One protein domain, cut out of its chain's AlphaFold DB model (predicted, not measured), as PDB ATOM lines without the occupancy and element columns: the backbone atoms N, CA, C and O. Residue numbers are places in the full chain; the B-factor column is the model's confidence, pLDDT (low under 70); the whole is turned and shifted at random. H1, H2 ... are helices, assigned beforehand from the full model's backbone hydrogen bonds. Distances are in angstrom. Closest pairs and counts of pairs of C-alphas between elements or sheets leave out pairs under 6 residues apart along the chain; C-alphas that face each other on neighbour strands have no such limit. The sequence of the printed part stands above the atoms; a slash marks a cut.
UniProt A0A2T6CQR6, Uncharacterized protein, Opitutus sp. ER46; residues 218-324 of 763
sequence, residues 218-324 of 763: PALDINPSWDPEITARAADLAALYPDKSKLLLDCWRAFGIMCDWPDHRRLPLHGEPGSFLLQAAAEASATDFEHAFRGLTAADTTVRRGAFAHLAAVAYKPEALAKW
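AT A GLANCE: This is residues 218 to 324 of the 763 residues of an uncharacterized protein of Opitutus sp. ER46 (UniProt A0A2T6CQR6). Six helices form a crossed cluster round H2: H3 folds back beside H2 as a hairpin, with H1 packed on H3, while H5 crosses H2 nearly at a right angle and H4 packs on residues 244 to 249 of H2. H6 lies off to one side, with Trp 324 reaching back to Ala 286 of H4, and a long loop, residues 259 to 273, joins H2 to H3. The printed part has 107 residues with six named helices, H1 to H6 in order, and no named strand: the class is all helix. The whole is compact and rounded, with a radius of gyration of the C-alphas of 13.1 A and spans of 32 by 29 by 27 A.

HOW THE PARTS SIT: Begin with H1, residues 228 to 239, and look across to H3, residues 274 to 281: they touch, closest at the C-alphas of Ala 234 and Ala 280, 4.6 A apart, and run the same way at a steep tilt of 40 degrees. Next comes the hub, H2, residues 244 to 258, which touches H3 at a shallow tilt of 15 degrees, opposite ways, a helical hairpin; their closest C-alphas, of Leu 248 and Ala 281, are 5.7 A apart. H4, residues 286 to 295, touches residues 244 to 249 of H2 alone, closest at the C-alphas of Ser 245 and Asp 288, 4.5 A. H5, residues 301 to 314, touches H2 and stands about perpendicular to it, at 81 degrees; look at the closest C-alphas, of Gly 256 and Gly 306, 3.6 A apart. H6, residues 318 to 324, touches H4, closest at the C-alphas of Ala 286 and Trp 324, 4.5 A, with a steep tilt of 69 degrees, only just short of about perpendicular. H6 is apart from H1, H2 and H3. Every O i to N i+4 pair is within hydrogen-bond range in H2, H3, H4, H5 and H6; in H1 it is 7 of 8.

IN THESE COORDINATES: Find C-alpha 228 at (-125.192, -82.363, 113.225); from there H1 runs 17.2 A to C-alpha 239. H2 starts at C-alpha 244, (-107.462, -83.763, 127.385), and covers 21.0 A. After H3, 10.4 A, and H4, 14.2 A, H5 runs 20.3 A; H6, 10.2 A, ends at C-alpha 324, (-112.979, -74.656, 134.823).

THE WHOLE: The two C-alphas farthest apart, of Pro 228 and Ala 298, are 36.4 A apart. The printed part has no cut. The link from H2 to H3 is long, and the other four are tight. Mean pLDDT of the printed part is 84.6; look for values under 70 at residues 222 to 226 and 262 to 270.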
ATOM      1  N   PRO A 218    -113.333 -79.123 109.426       86.19
ATOM      2  CA  PRO A 218    -114.173 -78.579 108.373       86.19
ATOM      3  C   PRO A 218    -113.399 -77.573 107.515       86.19
ATOM      4  O   PRO A 218    -112.310 -77.111 107.875       86.19
ATOM      5  N   ALA A 219    -113.956 -77.260 106.347       83.94
ATOM      6  CA  ALA A 219    -113.435 -76.198 105.497       83.94
ATOM      7  C   ALA A 219    -113.500 -74.844 106.224       83.94
ATOM      8  O   ALA A 219    -114.337 -74.638 107.102       83.94
ATOM      9  N   LEU A 220    -112.612 -73.918 105.853       83.06
ATOM     10  CA  LEU A 220    -112.638 -72.567 106.411       83.06
ATOM     11  C   LEU A 220    -113.832 -71.802 105.825       83.06
ATOM     12  O   LEU A 220    -113.801 -71.413 104.651       83.06
ATOM     13  N   ASP A 221    -114.853 -71.579 106.650       71.31
ATOM     14  CA  ASP A 221    -116.061 -70.827 106.306       71.31
ATOM     15  C   ASP A 221    -116.377 -69.797 107.402       71.31
ATOM     16  O   ASP A 221    -116.137 -69.996 108.593       71.31
ATOM     17  N   ILE A 222    -116.916 -68.659 106.977       62.97
ATOM     18  CA  ILE A 222    -117.347 -67.556 107.833       62.97
ATOM     19  C   ILE A 222    -118.597 -67.928 108.624       62.97
ATOM     20  O   ILE A 222    -118.807 -67.402 109.717       62.97
ATOM     21  N   ASN A 223    -119.409 -68.841 108.096       65.38
ATOM     22  CA  ASN A 223    -120.597 -69.306 108.785       65.38
ATOM     23  C   ASN A 223    -120.297 -70.593 109.561       65.38
ATOM     24  O   ASN A 223    -119.732 -71.525 108.992       65.38
ATOM     25  N   PRO A 224    -120.697 -70.673 110.841       62.44
ATOM     26  CA  PRO A 224    -120.669 -71.933 111.557       62.44
ATOM     27  C   PRO A 224    -121.644 -72.889 110.868       62.44
ATOM     28  O   PRO A 224    -122.790 -72.525 110.575       62.44
ATOM     29  N   SER A 225    -121.184 -74.103 110.589       62.78
ATOM     30  CA  SER A 225    -122.060 -75.131 110.051       62.78
ATOM     31  C   SER A 225    -122.983 -75.606 111.173       62.78
ATOM     32  O   SER A 225    -122.537 -75.955 112.264       62.78
ATOM     33  N   TRP A 226    -124.292 -75.622 110.929       60.09
ATOM     34  CA  TRP A 226    -125.249 -76.266 111.840       60.09
ATOM     35  C   TRP A 226    -125.363 -77.765 111.559       60.09
ATOM     36  O   TRP A 226    -126.383 -78.376 111.869       60.09
ATOM     37  N   ASP A 227    -124.340 -78.344 110.930       74.38
ATOM     38  CA  ASP A 227    -124.319 -79.740 110.537       74.38
ATOM     39  C   ASP A 227    -124.210 -80.623 111.797       74.38
ATOM     40  O   ASP A 227    -123.204 -80.558 112.525       74.38
ATOM     41  N   PRO A 228    -125.232 -81.448 112.093       78.06
ATOM     42  CA  PRO A 228    -125.192 -82.363 113.225       78.06
ATOM     43  C   PRO A 228    -124.005 -83.331 113.159       78.06
ATOM     44  O   PRO A 228    -123.486 -83.718 114.209       78.06
ATOM     45  N   GLU A 229    -123.538 -83.696 111.959       82.50
ATOM     46  CA  GLU A 229    -122.374 -84.566 111.797       82.50
ATOM     47  C   GLU A 229    -121.098 -83.875 112.279       82.50
ATOM     48  O   GLU A 229    -120.333 -84.474 113.035       82.50
ATOM     49  N   ILE A 230    -120.890 -82.600 111.932       79.62
ATOM     50  CA  ILE A 230    -119.725 -81.820 112.385       79.62
ATOM     51  C   ILE A 230    -119.726 -81.693 113.915       79.62
ATOM     52  O   ILE A 230    -118.683 -81.863 114.551       79.62
ATOM     53  N   THR A 231    -120.901 -81.503 114.518       79.19
ATOM     54  CA  THR A 231    -121.050 -81.462 115.983       79.19
ATOM     55  C   THR A 231    -120.692 -82.808 116.627       79.19
ATOM     56  O   THR A 231    -119.938 -82.853 117.600       79.19
ATOM     57  N   ALA A 232    -121.165 -83.928 116.068       85.50
ATOM     58  CA  ALA A 232    -120.810 -85.262 116.556       85.50
ATOM     59  C   ALA A 232    -119.297 -85.533 116.442       85.50
ATOM     60  O   ALA A 232    -118.683 -86.077 117.364       85.50
ATOM     61  N   ARG A 233    -118.663 -85.074 115.354       91.88
ATOM     62  CA  ARG A 233    -117.215 -85.211 115.153       91.88
ATOM     63  C   ARG A 233    -116.375 -84.444 116.171       91.88
ATOM     64  O   ARG A 233    -115.239 -84.847 116.417       91.88
ATOM     65  N   ALA A 234    -116.887 -83.373 116.777       91.81
ATOM     66  CA  ALA A 234    -116.154 -82.647 117.813       91.81
ATOM     67  C   ALA A 234    -115.974 -83.505 119.082       91.81
ATOM     68  O   ALA A 234    -114.884 -83.543 119.664       91.81
ATOM     69  N   ALA A 235    -117.009 -84.259 119.466       91.75
ATOM     70  CA  ALA A 235    -116.938 -85.222 120.565       91.75
ATOM     71  C   ALA A 235    -116.018 -86.411 120.221       91.75
ATOM     72  O   ALA A 235    -115.186 -86.804 121.044       91.75
ATOM     73  N   ASP A 236    -116.099 -86.928 118.987       95.00
ATOM     74  CA  ASP A 236    -115.189 -87.973 118.495       95.00
ATOM     75  C   ASP A 236    -113.724 -87.509 118.544       95.00
ATOM     76  O   ASP A 236    -112.845 -88.252 118.991       95.00
ATOM     77  N   LEU A 237    -113.443 -86.266 118.125       95.88
ATOM     78  CA  LEU A 237    -112.105 -85.676 118.201       95.88
ATOM     79  C   LEU A 237    -111.608 -85.675 119.638       95.88
ATOM     80  O   LEU A 237    -110.488 -86.119 119.896       95.88
ATOM     81  N   ALA A 238    -112.436 -85.227 120.581       95.19
ATOM     82  CA  ALA A 238    -112.055 -85.248 121.977       95.19
ATOM     83  C   ALA A 238    -111.741 -86.676 122.444       95.19
ATOM     84  O   ALA A 238    -110.730 -86.881 123.117       95.19
ATOM     85  N   ALA A 239    -112.555 -87.673 122.085       96.06
ATOM     86  CA  ALA A 239    -112.367 -89.074 122.475       96.06
ATOM     87  C   ALA A 239    -111.017 -89.670 122.028       96.06
ATOM     88  O   ALA A 239    -110.476 -90.528 122.727       96.06
ATOM     89  N   LEU A 240    -110.425 -89.174 120.936       96.69
ATOM     90  CA  LEU A 240    -109.099 -89.597 120.461       96.69
ATOM     91  C   LEU A 240    -107.926 -89.112 121.322       96.69
ATOM     92  O   LEU A 240    -106.799 -89.559 121.112       96.69
ATOM     93  N   TYR A 241    -108.163 -88.206 122.271       97.12
ATOM     94  CA  TYR A 241    -107.153 -87.702 123.197       97.12
ATOM     95  C   TYR A 241    -107.312 -88.353 124.578       97.12
ATOM     96  O   TYR A 241    -108.226 -87.976 125.320       97.12
ATOM     97  N   PRO A 242    -106.415 -89.286 124.967       94.25
ATOM     98  CA  PRO A 242    -106.385 -89.823 126.327       94.25
ATOM     99  C   PRO A 242    -106.064 -88.746 127.371       94.25
ATOM    100  O   PRO A 242    -106.625 -88.764 128.461       94.25
ATOM    101  N   ASP A 243    -105.193 -87.793 127.020       96.12
ATOM    102  CA  ASP A 243    -104.901 -86.595 127.811       96.12
ATOM    103  C   ASP A 243    -105.622 -85.385 127.201       96.12
ATOM    104  O   ASP A 243    -105.223 -84.863 126.152       96.12
ATOM    105  N   LYS A 244    -106.687 -84.919 127.863       96.44
ATOM    106  CA  LYS A 244    -107.462 -83.763 127.385       96.44
ATOM    107  C   LYS A 244    -106.716 -82.442 127.582       96.44
ATOM    108  O   LYS A 244    -107.044 -81.460 126.919       96.44
ATOM    109  N   SER A 245    -105.677 -82.407 128.415       95.81
ATOM    110  CA  SER A 245    -104.799 -81.240 128.540       95.81
ATOM    111  C   SER A 245    -104.049 -81.006 127.228       95.81
ATOM    112  O   SER A 245    -103.942 -79.875 126.753       95.81
ATOM    113  N   LYS A 246    -103.591 -82.091 126.587       95.50
ATOM    114  CA  LYS A 246    -102.986 -82.029 125.253       95.50
ATOM    115  C   LYS A 246    -103.990 -81.591 124.180       95.50
ATOM    116  O   LYS A 246    -103.616 -80.782 123.335       95.50
ATOM    117  N   LEU A 247    -105.241 -82.066 124.231       96.25
ATOM    118  CA  LEU A 247    -106.307 -81.599 123.327       96.25
ATOM    119  C   LEU A 247    -106.464 -80.078 123.410       96.25
ATOM    120  O   LEU A 247    -106.453 -79.402 122.385       96.25
ATOM    121  N   LEU A 248    -106.553 -79.532 124.628       95.06
ATOM    122  CA  LEU A 248    -106.654 -78.088 124.835       95.06
ATOM    123  C   LEU A 248    -105.455 -77.335 124.251       95.06
ATOM    124  O   LEU A 248    -105.655 -76.326 123.580       95.06
ATOM    125  N   LEU A 249    -104.229 -77.823 124.462       95.12
ATOM    126  CA  LEU A 249    -103.023 -77.202 123.908       95.12
ATOM    127  C   LEU A 249    -103.009 -77.213 122.371       95.12
ATOM    128  O   LEU A 249    -102.634 -76.206 121.770       95.12
ATOM    129  N   ASP A 250    -103.440 -78.305 121.733       95.94
ATOM    130  CA  ASP A 250    -103.521 -78.399 120.269       95.94
ATOM    131  C   ASP A 250    -104.639 -77.491 119.714       95.94
ATOM    132  O   ASP A 250    -104.403 -76.748 118.759       95.94
ATOM    133  N   CYS A 251    -105.811 -77.438 120.363       95.25
ATOM    134  CA  CYS A 251    -106.872 -76.478 120.025       95.25
ATOM    135  C   CYS A 251    -106.393 -75.026 120.185       95.25
ATOM    136  O   CYS A 251    -106.627 -74.188 119.318       95.25
ATOM    137  N   TRP A 252    -105.676 -74.703 121.263       94.62
ATOM    138  CA  TRP A 252    -105.096 -73.373 121.462       94.62
ATOM    139  C   TRP A 252    -104.015 -73.052 120.437       94.62
ATOM    140  O   TRP A 252    -103.950 -71.920 119.968       94.62
ATOM    141  N   ARG A 253    -103.206 -74.024 120.010       95.31
ATOM    142  CA  ARG A 253    -102.289 -73.826 118.882       95.31
ATOM    143  C   ARG A 253    -103.047 -73.504 117.596       95.31
ATOM    144  O   ARG A 253    -102.655 -72.574 116.895       95.31
ATOM    145  N   ALA A 254    -104.139 -74.218 117.325       93.81
ATOM    146  CA  ALA A 254    -104.995 -73.986 116.166       93.81
ATOM    147  C   ALA A 254    -105.586 -72.567 116.173       93.81
ATOM    148  O   ALA A 254    -105.389 -71.823 115.213       93.81
ATOM    149  N   PHE A 255    -106.201 -72.132 117.282       92.00
ATOM    150  CA  PHE A 255    -106.657 -70.742 117.446       92.00
ATOM    151  C   PHE A 255    -105.513 -69.742 117.252       92.00
ATOM    152  O   PHE A 255    -105.691 -68.693 116.639       92.00
ATOM    153  N   GLY A 256    -104.320 -70.091 117.730       90.75
ATOM    154  CA  GLY A 256    -103.115 -69.295 117.575       90.75
ATOM    155  C   GLY A 256    -102.768 -69.056 116.115       90.75
ATOM    156  O   GLY A 256    -102.538 -67.909 115.746       90.75
ATOM    157  N   ILE A 257    -102.758 -70.107 115.294       90.94
ATOM    158  CA  ILE A 257    -102.512 -70.027 113.847       90.94
ATOM    159  C   ILE A 257    -103.597 -69.193 113.162       90.94
ATOM    160  O   ILE A 257    -103.276 -68.327 112.353       90.94
ATOM    161  N   MET A 258    -104.867 -69.382 113.532       89.06
ATOM    162  CA  MET A 258    -105.976 -68.609 112.958       89.06
ATOM    163  C   MET A 258    -105.869 -67.105 113.246       89.06
ATOM    164  O   MET A 258    -106.264 -66.288 112.417       89.06
ATOM    165  N   CYS A 259    -105.291 -66.716 114.386       84.38
ATOM    166  CA  CYS A 259    -105.039 -65.309 114.703       84.38
ATOM    167  C   CYS A 259    -103.979 -64.636 113.806       84.38
ATOM    168  O   CYS A 259    -103.935 -63.410 113.794       84.38
ATOM    169  N   ASP A 260    -103.138 -65.384 113.079       82.88
ATOM    170  CA  ASP A 260    -102.171 -64.812 112.119       82.88
ATOM    171  C   ASP A 260    -102.783 -64.515 110.747       82.88
ATOM    172  O   ASP A 260    -102.139 -63.908 109.890       82.88
ATOM    173  N   TRP A 261    -104.013 -64.961 110.495       84.38
ATOM    174  CA  TRP A 261    -104.610 -64.824 109.176       84.38
ATOM    175  C   TRP A 261    -105.060 -63.379 108.908       84.38
ATOM    176  O   TRP A 261    -105.616 -62.737 109.799       84.38
ATOM    177  N   PRO A 262    -104.883 -62.845 107.685       68.88
ATOM    178  CA  PRO A 262    -105.230 -61.457 107.348       68.88
ATOM    179  C   PRO A 262    -106.688 -61.070 107.661       68.88
ATOM    180  O   PRO A 262    -106.960 -59.925 108.019       68.88
ATOM    181  N   ASP A 263    -107.608 -62.039 107.618       64.50
ATOM    182  CA  ASP A 263    -109.064 -61.847 107.728       64.50
ATOM    183  C   ASP A 263    -109.610 -61.945 109.177       64.50
ATOM    184  O   ASP A 263    -110.821 -61.975 109.415       64.50
ATOM    185  N   HIS A 264    -108.721 -61.976 110.179       55.34
ATOM    186  CA  HIS A 264    -108.974 -62.286 111.599       55.34
ATOM    187  C   HIS A 264    -109.998 -61.406 112.339       55.34
ATOM    188  O   HIS A 264    -110.411 -61.763 113.441       55.34
ATOM    189  N   ARG A 265    -110.453 -60.274 111.787       51.56
ATOM    190  CA  ARG A 265    -111.399 -59.389 112.502       51.56
ATOM    191  C   ARG A 265    -112.802 -59.983 112.673       51.56
ATOM    192  O   ARG A 265    -113.583 -59.428 113.438       51.56
ATOM    193  N   ARG A 266    -113.147 -61.066 111.966       46.59
ATOM    194  CA  ARG A 266    -114.500 -61.662 112.006       46.59
ATOM    195  C   ARG A 266    -114.544 -63.167 112.300       46.59
ATOM    196  O   ARG A 266    -115.624 -63.678 112.560       46.59
ATOM    197  N   LEU A 267    -113.407 -63.866 112.272       50.94
ATOM    198  CA  LEU A 267    -113.377 -65.319 112.058       50.94
ATOM    199  C   LEU A 267    -112.885 -66.249 113.181       50.94
ATOM    200  O   LEU A 267    -113.264 -67.413 113.126       50.94
ATOM    201  N   PRO A 268    -112.083 -65.865 114.191       55.91
ATOM    202  CA  PRO A 268    -111.296 -66.882 114.898       55.91
ATOM    203  C   PRO A 268    -112.127 -67.869 115.735       55.91
ATOM    204  O   PRO A 268    -111.622 -68.939 116.065       55.91
ATOM    205  N   LEU A 269    -113.370 -67.524 116.104       60.44
ATOM    206  CA  LEU A 269    -114.172 -68.297 117.067       60.44
ATOM    207  C   LEU A 269    -115.652 -68.462 116.696       60.44
ATOM    208  O   LEU A 269    -116.355 -69.219 117.360       60.44
ATOM    209  N   HIS A 270    -116.138 -67.749 115.676       63.94
ATOM    210  CA  HIS A 270    -117.565 -67.722 115.326       63.94
ATOM    211  C   HIS A 270    -117.888 -68.356 113.965       63.94
ATOM    212  O   HIS A 270    -119.067 -68.533 113.678       63.94
ATOM    213  N   GLY A 271    -116.873 -68.717 113.173       70.94
ATOM    214  CA  GLY A 271    -117.004 -69.522 111.953       70.94
ATOM    215  C   GLY A 271    -116.306 -70.879 112.088       70.94
ATOM    216  O   GLY A 271    -115.738 -71.192 113.140       70.94
ATOM    217  N   GLU A 272    -116.312 -71.668 111.016       76.06
ATOM    218  CA  GLU A 272    -115.572 -72.929 110.955       76.06
ATOM    219  C   GLU A 272    -114.086 -72.685 110.642       76.06
ATOM    220  O   GLU A 272    -113.756 -71.830 109.814       76.06
ATOM    221  N   PRO A 273    -113.155 -73.422 111.278       83.38
ATOM    222  CA  PRO A 273    -113.336 -74.551 112.198       83.38
ATOM    223  C   PRO A 273    -113.402 -74.135 113.678       83.38
ATOM    224  O   PRO A 273    -113.300 -74.976 114.571       83.38
ATOM    225  N   GLY A 274    -113.499 -72.835 113.974       83.81
ATOM    226  CA  GLY A 274    -113.454 -72.315 115.340       83.81
ATOM    227  C   GLY A 274    -114.560 -72.886 116.231       83.81
ATOM    228  O   GLY A 274    -114.271 -73.334 117.341       83.81
ATOM    229  N   SER A 275    -115.799 -72.941 115.735       83.94
ATOM    230  CA  SER A 275    -116.940 -73.574 116.416       83.94
ATOM    231  C   SER A 275    -116.684 -75.045 116.740       83.94
ATOM    232  O   SER A 275    -116.846 -75.450 117.893       83.94
ATOM    233  N   PHE A 276    -116.229 -75.824 115.757       89.25
ATOM    234  CA  PHE A 276    -115.875 -77.233 115.927       89.25
ATOM    235  C   PHE A 276    -114.815 -77.441 117.026       89.25
ATOM    236  O   PHE A 276    -114.989 -78.257 117.936       89.25
ATOM    237  N   LEU A 277    -113.738 -76.649 117.010       91.38
ATOM    238  CA  LEU A 277    -112.657 -76.750 117.999       91.38
ATOM    239  C   LEU A 277    -113.088 -76.317 119.406       91.38
ATOM    240  O   LEU A 277    -112.620 -76.890 120.392       91.38
ATOM    241  N   LEU A 278    -113.979 -75.327 119.513       89.25
ATOM    242  CA  LEU A 278    -114.564 -74.908 120.789       89.25
ATOM    243  C   LEU A 278    -115.403 -76.021 121.416       89.25
ATOM    244  O   LEU A 278    -115.304 -76.247 122.622       89.25
ATOM    245  N   GLN A 279    -116.193 -76.730 120.608       89.38
ATOM    246  CA  GLN A 279    -116.982 -77.869 121.076       89.38
ATOM    247  C   GLN A 279    -116.079 -79.015 121.551       89.38
ATOM    248  O   GLN A 279    -116.282 -79.528 122.647       89.38
ATOM    249  N   ALA A 280    -115.021 -79.351 120.806       91.75
ATOM    250  CA  ALA A 280    -114.065 -80.377 121.233       91.75
ATOM    251  C   ALA A 280    -113.327 -79.978 122.529       91.75
ATOM    252  O   ALA A 280    -113.184 -80.782 123.450       91.75
ATOM    253  N   ALA A 281    -112.892 -78.716 122.638       92.00
ATOM    254  CA  ALA A 281    -112.253 -78.184 123.844       92.00
ATOM    255  C   ALA A 281    -113.191 -78.206 125.063       92.00
ATOM    256  O   ALA A 281    -112.731 -78.379 126.196       92.00
ATOM    257  N   ALA A 282    -114.499 -78.071 124.837       90.69
ATOM    258  CA  ALA A 282    -115.501 -78.132 125.887       90.69
ATOM    259  C   ALA A 282    -115.604 -79.514 126.544       90.69
ATOM    260  O   ALA A 282    -116.210 -79.583 127.602       90.69
ATOM    261  N   GLU A 283    -114.983 -80.580 126.030       93.44
ATOM    262  CA  GLU A 283    -114.944 -81.901 126.682       93.44
ATOM    263  C   GLU A 283    -113.896 -82.002 127.810       93.44
ATOM    264  O   GLU A 283    -113.993 -82.869 128.677       93.44
ATOM    265  N   ALA A 284    -112.913 -81.098 127.866       93.81
ATOM    266  CA  ALA A 284    -111.864 -81.137 128.888       93.81
ATOM    267  C   ALA A 284    -112.412 -80.850 130.300       93.81
ATOM    268  O   ALA A 284    -113.206 -79.920 130.494       93.81
ATOM    269  N   SER A 285    -111.980 -81.624 131.301       93.50
ATOM    270  CA  SER A 285    -112.353 -81.406 132.706       93.50
ATOM    271  C   SER A 285    -111.633 -80.190 133.311       93.50
ATOM    272  O   SER A 285    -110.736 -79.609 132.702       93.50
ATOM    273  N   ALA A 286    -111.998 -79.805 134.539       91.50
ATOM    274  CA  ALA A 286    -111.285 -78.761 135.284       91.50
ATOM    275  C   ALA A 286    -109.802 -79.107 135.512       91.50
ATOM    276  O   ALA A 286    -108.941 -78.237 135.393       91.50
ATOM    277  N   THR A 287    -109.502 -80.377 135.804       93.38
ATOM    278  CA  THR A 287    -108.135 -80.863 136.038       93.38
ATOM    279  C   THR A 287    -107.298 -80.801 134.763       93.38
ATOM    280  O   THR A 287    -106.173 -80.304 134.792       93.38
ATOM    281  N   ASP A 288    -107.863 -81.246 133.637       94.88
ATOM    282  CA  ASP A 288    -107.196 -81.188 132.328       94.88
ATOM    283  C   ASP A 288    -106.904 -79.742 131.920       94.88
ATOM    284  O   ASP A 288    -105.818 -79.405 131.444       94.88
ATOM    285  N   PHE A 289    -107.881 -78.865 132.156       93.81
ATOM    286  CA  PHE A 289    -107.732 -77.440 131.937       93.81
ATOM    287  C   PHE A 289    -106.601 -76.850 132.787       93.81
ATOM    288  O   PHE A 289    -105.746 -76.149 132.253       93.81
ATOM    289  N   GLU A 290    -106.548 -77.147 134.089       90.06
ATOM    290  CA  GLU A 290    -105.493 -76.640 134.971       90.06
ATOM    291  C   GLU A 290    -104.101 -77.127 134.540       90.06
ATOM    292  O   GLU A 290    -103.144 -76.345 134.527       90.06
ATOM    293  N   HIS A 291    -103.979 -78.393 134.138       93.12
ATOM    294  CA  HIS A 291    -102.739 -78.942 133.594       93.12
ATOM    295  C   HIS A 291    -102.307 -78.230 132.304       93.12
ATOM    296  O   HIS A 291    -101.162 -77.775 132.217       93.12
ATOM    297  N   ALA A 292    -103.217 -78.062 131.337       93.31
ATOM    298  CA  ALA A 292    -102.943 -77.327 130.100       93.31
ATOM    299  C   ALA A 292    -102.544 -75.871 130.387       93.31
ATOM    300  O   ALA A 292    -101.578 -75.355 129.824       93.31
ATOM    301  N   PHE A 293    -103.254 -75.224 131.311       90.94
ATOM    302  CA  PHE A 293    -103.035 -73.835 131.689       90.94
ATOM    303  C   PHE A 293    -101.660 -73.615 132.328       90.94
ATOM    304  O   PHE A 293    -100.954 -72.679 131.957       90.94
ATOM    305  N   ARG A 294    -101.214 -74.499 133.232       89.38
ATOM    306  CA  ARG A 294     -99.844 -74.448 133.786       89.38
ATOM    307  C   ARG A 294     -98.789 -74.593 132.685       89.38
ATOM    308  O   ARG A 294     -97.775 -73.890 132.705       89.38
ATOM    309  N   GLY A 295     -99.064 -75.450 131.699       88.31
ATOM    310  CA  GLY A 295     -98.222 -75.656 130.521       88.31
ATOM    311  C   GLY A 295     -98.056 -74.419 129.628       88.31
ATOM    312  O   GLY A 295     -97.049 -74.321 128.928       88.31
ATOM    313  N   LEU A 296     -98.968 -73.436 129.685       86.69
ATOM    314  CA  LEU A 296     -98.899 -72.223 128.854       86.69
ATOM    315  C   LEU A 296     -97.625 -71.403 129.065       86.69
ATOM    316  O   LEU A 296     -97.167 -70.743 128.137       86.69
ATOM    317  N   THR A 297     -97.047 -71.438 130.266       80.94
ATOM    318  CA  THR A 297     -95.818 -70.693 130.585       80.94
ATOM    319  C   THR A 297     -94.611 -71.166 129.772       80.94
ATOM    320  O   THR A 297     -93.773 -70.349 129.397       80.94
ATOM    321  N   ALA A 298     -94.557 -72.461 129.459       86.69
ATOM    322  CA  ALA A 298     -93.522 -73.081 128.635       86.69
ATOM    323  C   ALA A 298     -93.929 -73.210 127.156       86.69
ATOM    324  O   ALA A 298     -93.123 -73.631 126.328       86.69
ATOM    325  N   ALA A 299     -95.177 -72.874 126.818       90.31
ATOM    326  CA  ALA A 299     -95.686 -72.980 125.463       90.31
ATOM    327  C   ALA A 299     -95.155 -71.855 124.557       90.31
ATOM    328  O   ALA A 299     -94.825 -70.746 124.993       90.31
ATOM    329  N   ASP A 300     -95.111 -72.137 123.256       92.69
ATOM    330  CA  ASP A 300     -94.734 -71.151 122.249       92.69
ATOM    331  C   ASP A 300     -95.727 -69.965 122.188       92.69
ATOM    332  O   ASP A 300     -96.782 -69.933 122.833       92.69
ATOM    333  N   THR A 301     -95.351 -68.917 121.455       87.44
ATOM    334  CA  THR A 301     -96.169 -67.703 121.306       87.44
ATOM    335  C   THR A 301     -97.509 -67.976 120.625       87.44
ATOM    336  O   THR A 301     -98.502 -67.338 120.975       87.44
ATOM    337  N   THR A 302     -97.558 -68.937 119.700       90.75
ATOM    338  CA  THR A 302     -98.760 -69.305 118.947       90.75
ATOM    339  C   THR A 302     -99.806 -69.921 119.870       90.75
ATOM    340  O   THR A 302    -100.934 -69.430 119.926       90.75
ATOM    341  N   VAL A 303     -99.425 -70.923 120.669       92.19
ATOM    342  CA  VAL A 303    -100.309 -71.564 121.657       92.19
ATOM    343  C   VAL A 303    -100.830 -70.538 122.658       92.19
ATOM    344  O   VAL A 303    -102.032 -70.479 122.899       92.19
ATOM    345  N   ARG A 304     -99.952 -69.688 123.210       87.44
ATOM    346  CA  ARG A 304    -100.365 -68.642 124.159       87.44
ATOM    347  C   ARG A 304    -101.381 -67.695 123.534       87.44
ATOM    348  O   ARG A 304    -102.428 -67.454 124.127       87.44
ATOM    349  N   ARG A 305    -101.118 -67.201 122.320       86.19
ATOM    350  CA  ARG A 305    -102.038 -66.307 121.605       86.19
ATOM    351  C   ARG A 305    -103.413 -66.935 121.401       86.19
ATOM    352  O   ARG A 305    -104.410 -66.269 121.676       86.19
ATOM    353  N   GLY A 306    -103.470 -68.184 120.949       88.75
ATOM    354  CA  GLY A 306    -104.742 -68.855 120.713       88.75
ATOM    355  C   GLY A 306    -105.480 -69.243 121.988       88.75
ATOM    356  O   GLY A 306    -106.697 -69.081 122.046       88.75
ATOM    357  N   ALA A 307    -104.758 -69.649 123.037       89.06
ATOM    358  CA  ALA A 307    -105.331 -69.847 124.366       89.06
ATOM    359  C   ALA A 307    -106.010 -68.570 124.842       89.06
ATOM    360  O   ALA A 307    -107.170 -68.585 125.237       89.06
ATOM    361  N   PHE A 308    -105.322 -67.440 124.724       84.12
ATOM    362  CA  PHE A 308    -105.899 -66.167 125.095       84.12
ATOM    363  C   PHE A 308    -107.137 -65.791 124.261       84.12
ATOM    364  O   PHE A 308    -108.104 -65.294 124.830       84.12
ATOM    365  N   ALA A 309    -107.116 -66.011 122.941       83.06
ATOM    366  CA  ALA A 309    -108.254 -65.715 122.068       83.06
ATOM    367  C   ALA A 309    -109.486 -66.544 122.459       83.06
ATOM    368  O   ALA A 309    -110.552 -65.985 122.713       83.06
ATOM    369  N   HIS A 310    -109.320 -67.861 122.589       87.12
ATOM    370  CA  HIS A 310    -110.382 -68.756 123.039       87.12
ATOM    371  C   HIS A 310    -110.913 -68.349 124.414       87.12
ATOM    372  O   HIS A 310    -112.116 -68.169 124.589       87.12
ATOM    373  N   LEU A 311    -110.018 -68.182 125.385       85.75
ATOM    374  CA  LEU A 311    -110.399 -67.935 126.766       85.75
ATOM    375  C   LEU A 311    -111.069 -66.571 126.959       85.75
ATOM    376  O   LEU A 311    -111.991 -66.473 127.764       85.75
ATOM    377  N   ALA A 312    -110.708 -65.553 126.171       79.12
ATOM    378  CA  ALA A 312    -111.438 -64.284 126.128       79.12
ATOM    379  C   ALA A 312    -112.909 -64.487 125.724       79.12
ATOM    380  O   ALA A 312    -113.810 -63.943 126.360       79.12
ATOM    381  N   ALA A 313    -113.162 -65.329 124.719       80.12
ATOM    382  CA  ALA A 313    -114.506 -65.576 124.197       80.12
ATOM    383  C   ALA A 313    -115.379 -66.495 125.066       80.12
ATOM    384  O   ALA A 313    -116.565 -66.664 124.782       80.12
ATOM    385  N   VAL A 314    -114.820 -67.112 126.107       82.69
ATOM    386  CA  VAL A 314    -115.590 -67.946 127.044       82.69
ATOM    387  C   VAL A 314    -115.568 -67.422 128.476       82.69
ATOM    388  O   VAL A 314    -116.419 -67.824 129.261       82.69
ATOM    389  N   ALA A 315    -114.679 -66.484 128.824       79.56
ATOM    390  CA  ALA A 315    -114.564 -65.934 130.180       79.56
ATOM    391  C   ALA A 315    -115.851 -65.260 130.690       79.56
ATOM    392  O   ALA A 315    -116.079 -65.212 131.896       79.56
ATOM    393  N   TYR A 316    -116.708 -64.766 129.791       75.12
ATOM    394  CA  TYR A 316    -117.986 -64.161 130.169       75.12
ATOM    395  C   TYR A 316    -119.108 -65.185 130.407       75.12
ATOM    396  O   TYR A 316    -120.146 -64.811 130.952       75.12
ATOM    397  N   LYS A 317    -118.924 -66.455 130.013       82.31
ATOM    398  CA  LYS A 317    -119.948 -67.505 130.094       82.31
ATOM    399  C   LYS A 317    -119.953 -68.142 131.493       82.31
ATOM    400  O   LYS A 317    -118.939 -68.736 131.878       82.31
ATOM    401  N   PRO A 318    -121.060 -68.063 132.259       83.25
ATOM    402  CA  PRO A 318    -121.151 -68.670 133.589       83.25
ATOM    403  C   PRO A 318    -120.816 -70.165 133.600       83.25
ATOM    404  O   PRO A 318    -120.201 -70.647 134.548       83.25
ATOM    405  N   GLU A 319    -121.157 -70.889 132.535       86.31
ATOM    406  CA  GLU A 319    -120.925 -72.327 132.392       86.31
ATOM    407  C   GLU A 319    -119.428 -72.653 132.329       86.31
ATOM    408  O   GLU A 319    -118.970 -73.598 132.968       86.31
ATOM    409  N   ALA A 320    -118.645 -71.841 131.611       84.75
ATOM    410  CA  ALA A 320    -117.197 -72.016 131.516       84.75
ATOM    411  C   ALA A 320    -116.512 -71.737 132.864       84.75
ATOM    412  O   ALA A 320    -115.627 -72.485 133.281       84.75
ATOM    413  N   LEU A 321    -116.960 -70.697 133.579       82.81
ATOM    414  CA  LEU A 321    -116.466 -70.372 134.921       82.81
ATOM    415  C   LEU A 321    -116.847 -71.439 135.954       82.81
ATOM    416  O   LEU A 321    -116.026 -71.787 136.801       82.81
ATOM    417  N   ALA A 322    -118.066 -71.978 135.874       85.94
ATOM    418  CA  ALA A 322    -118.511 -73.078 136.722       85.94
ATOM    419  C   ALA A 322    -117.703 -74.354 136.452       85.94
ATOM    420  O   ALA A 322    -117.354 -75.070 137.389       85.94
ATOM    421  N   LYS A 323    -117.370 -74.617 135.181       88.56
ATOM    422  CA  LYS A 323    -116.652 -75.823 134.770       88.56
ATOM    423  C   LYS A 323    -115.160 -75.788 135.098       88.56
ATOM    424  O   LYS A 323    -114.651 -76.738 135.679       88.56
ATOM    425  N   TRP A 324    -114.446 -74.734 134.705       86.56
ATOM    426  CA  TRP A 324    -112.979 -74.656 134.823       86.56
ATOM    427  C   TRP A 324    -112.504 -73.807 136.010       86.56
ATOM    428  O   TRP A 324    -111.307 -73.692 136.272       86.56
TER     429      TRP A 324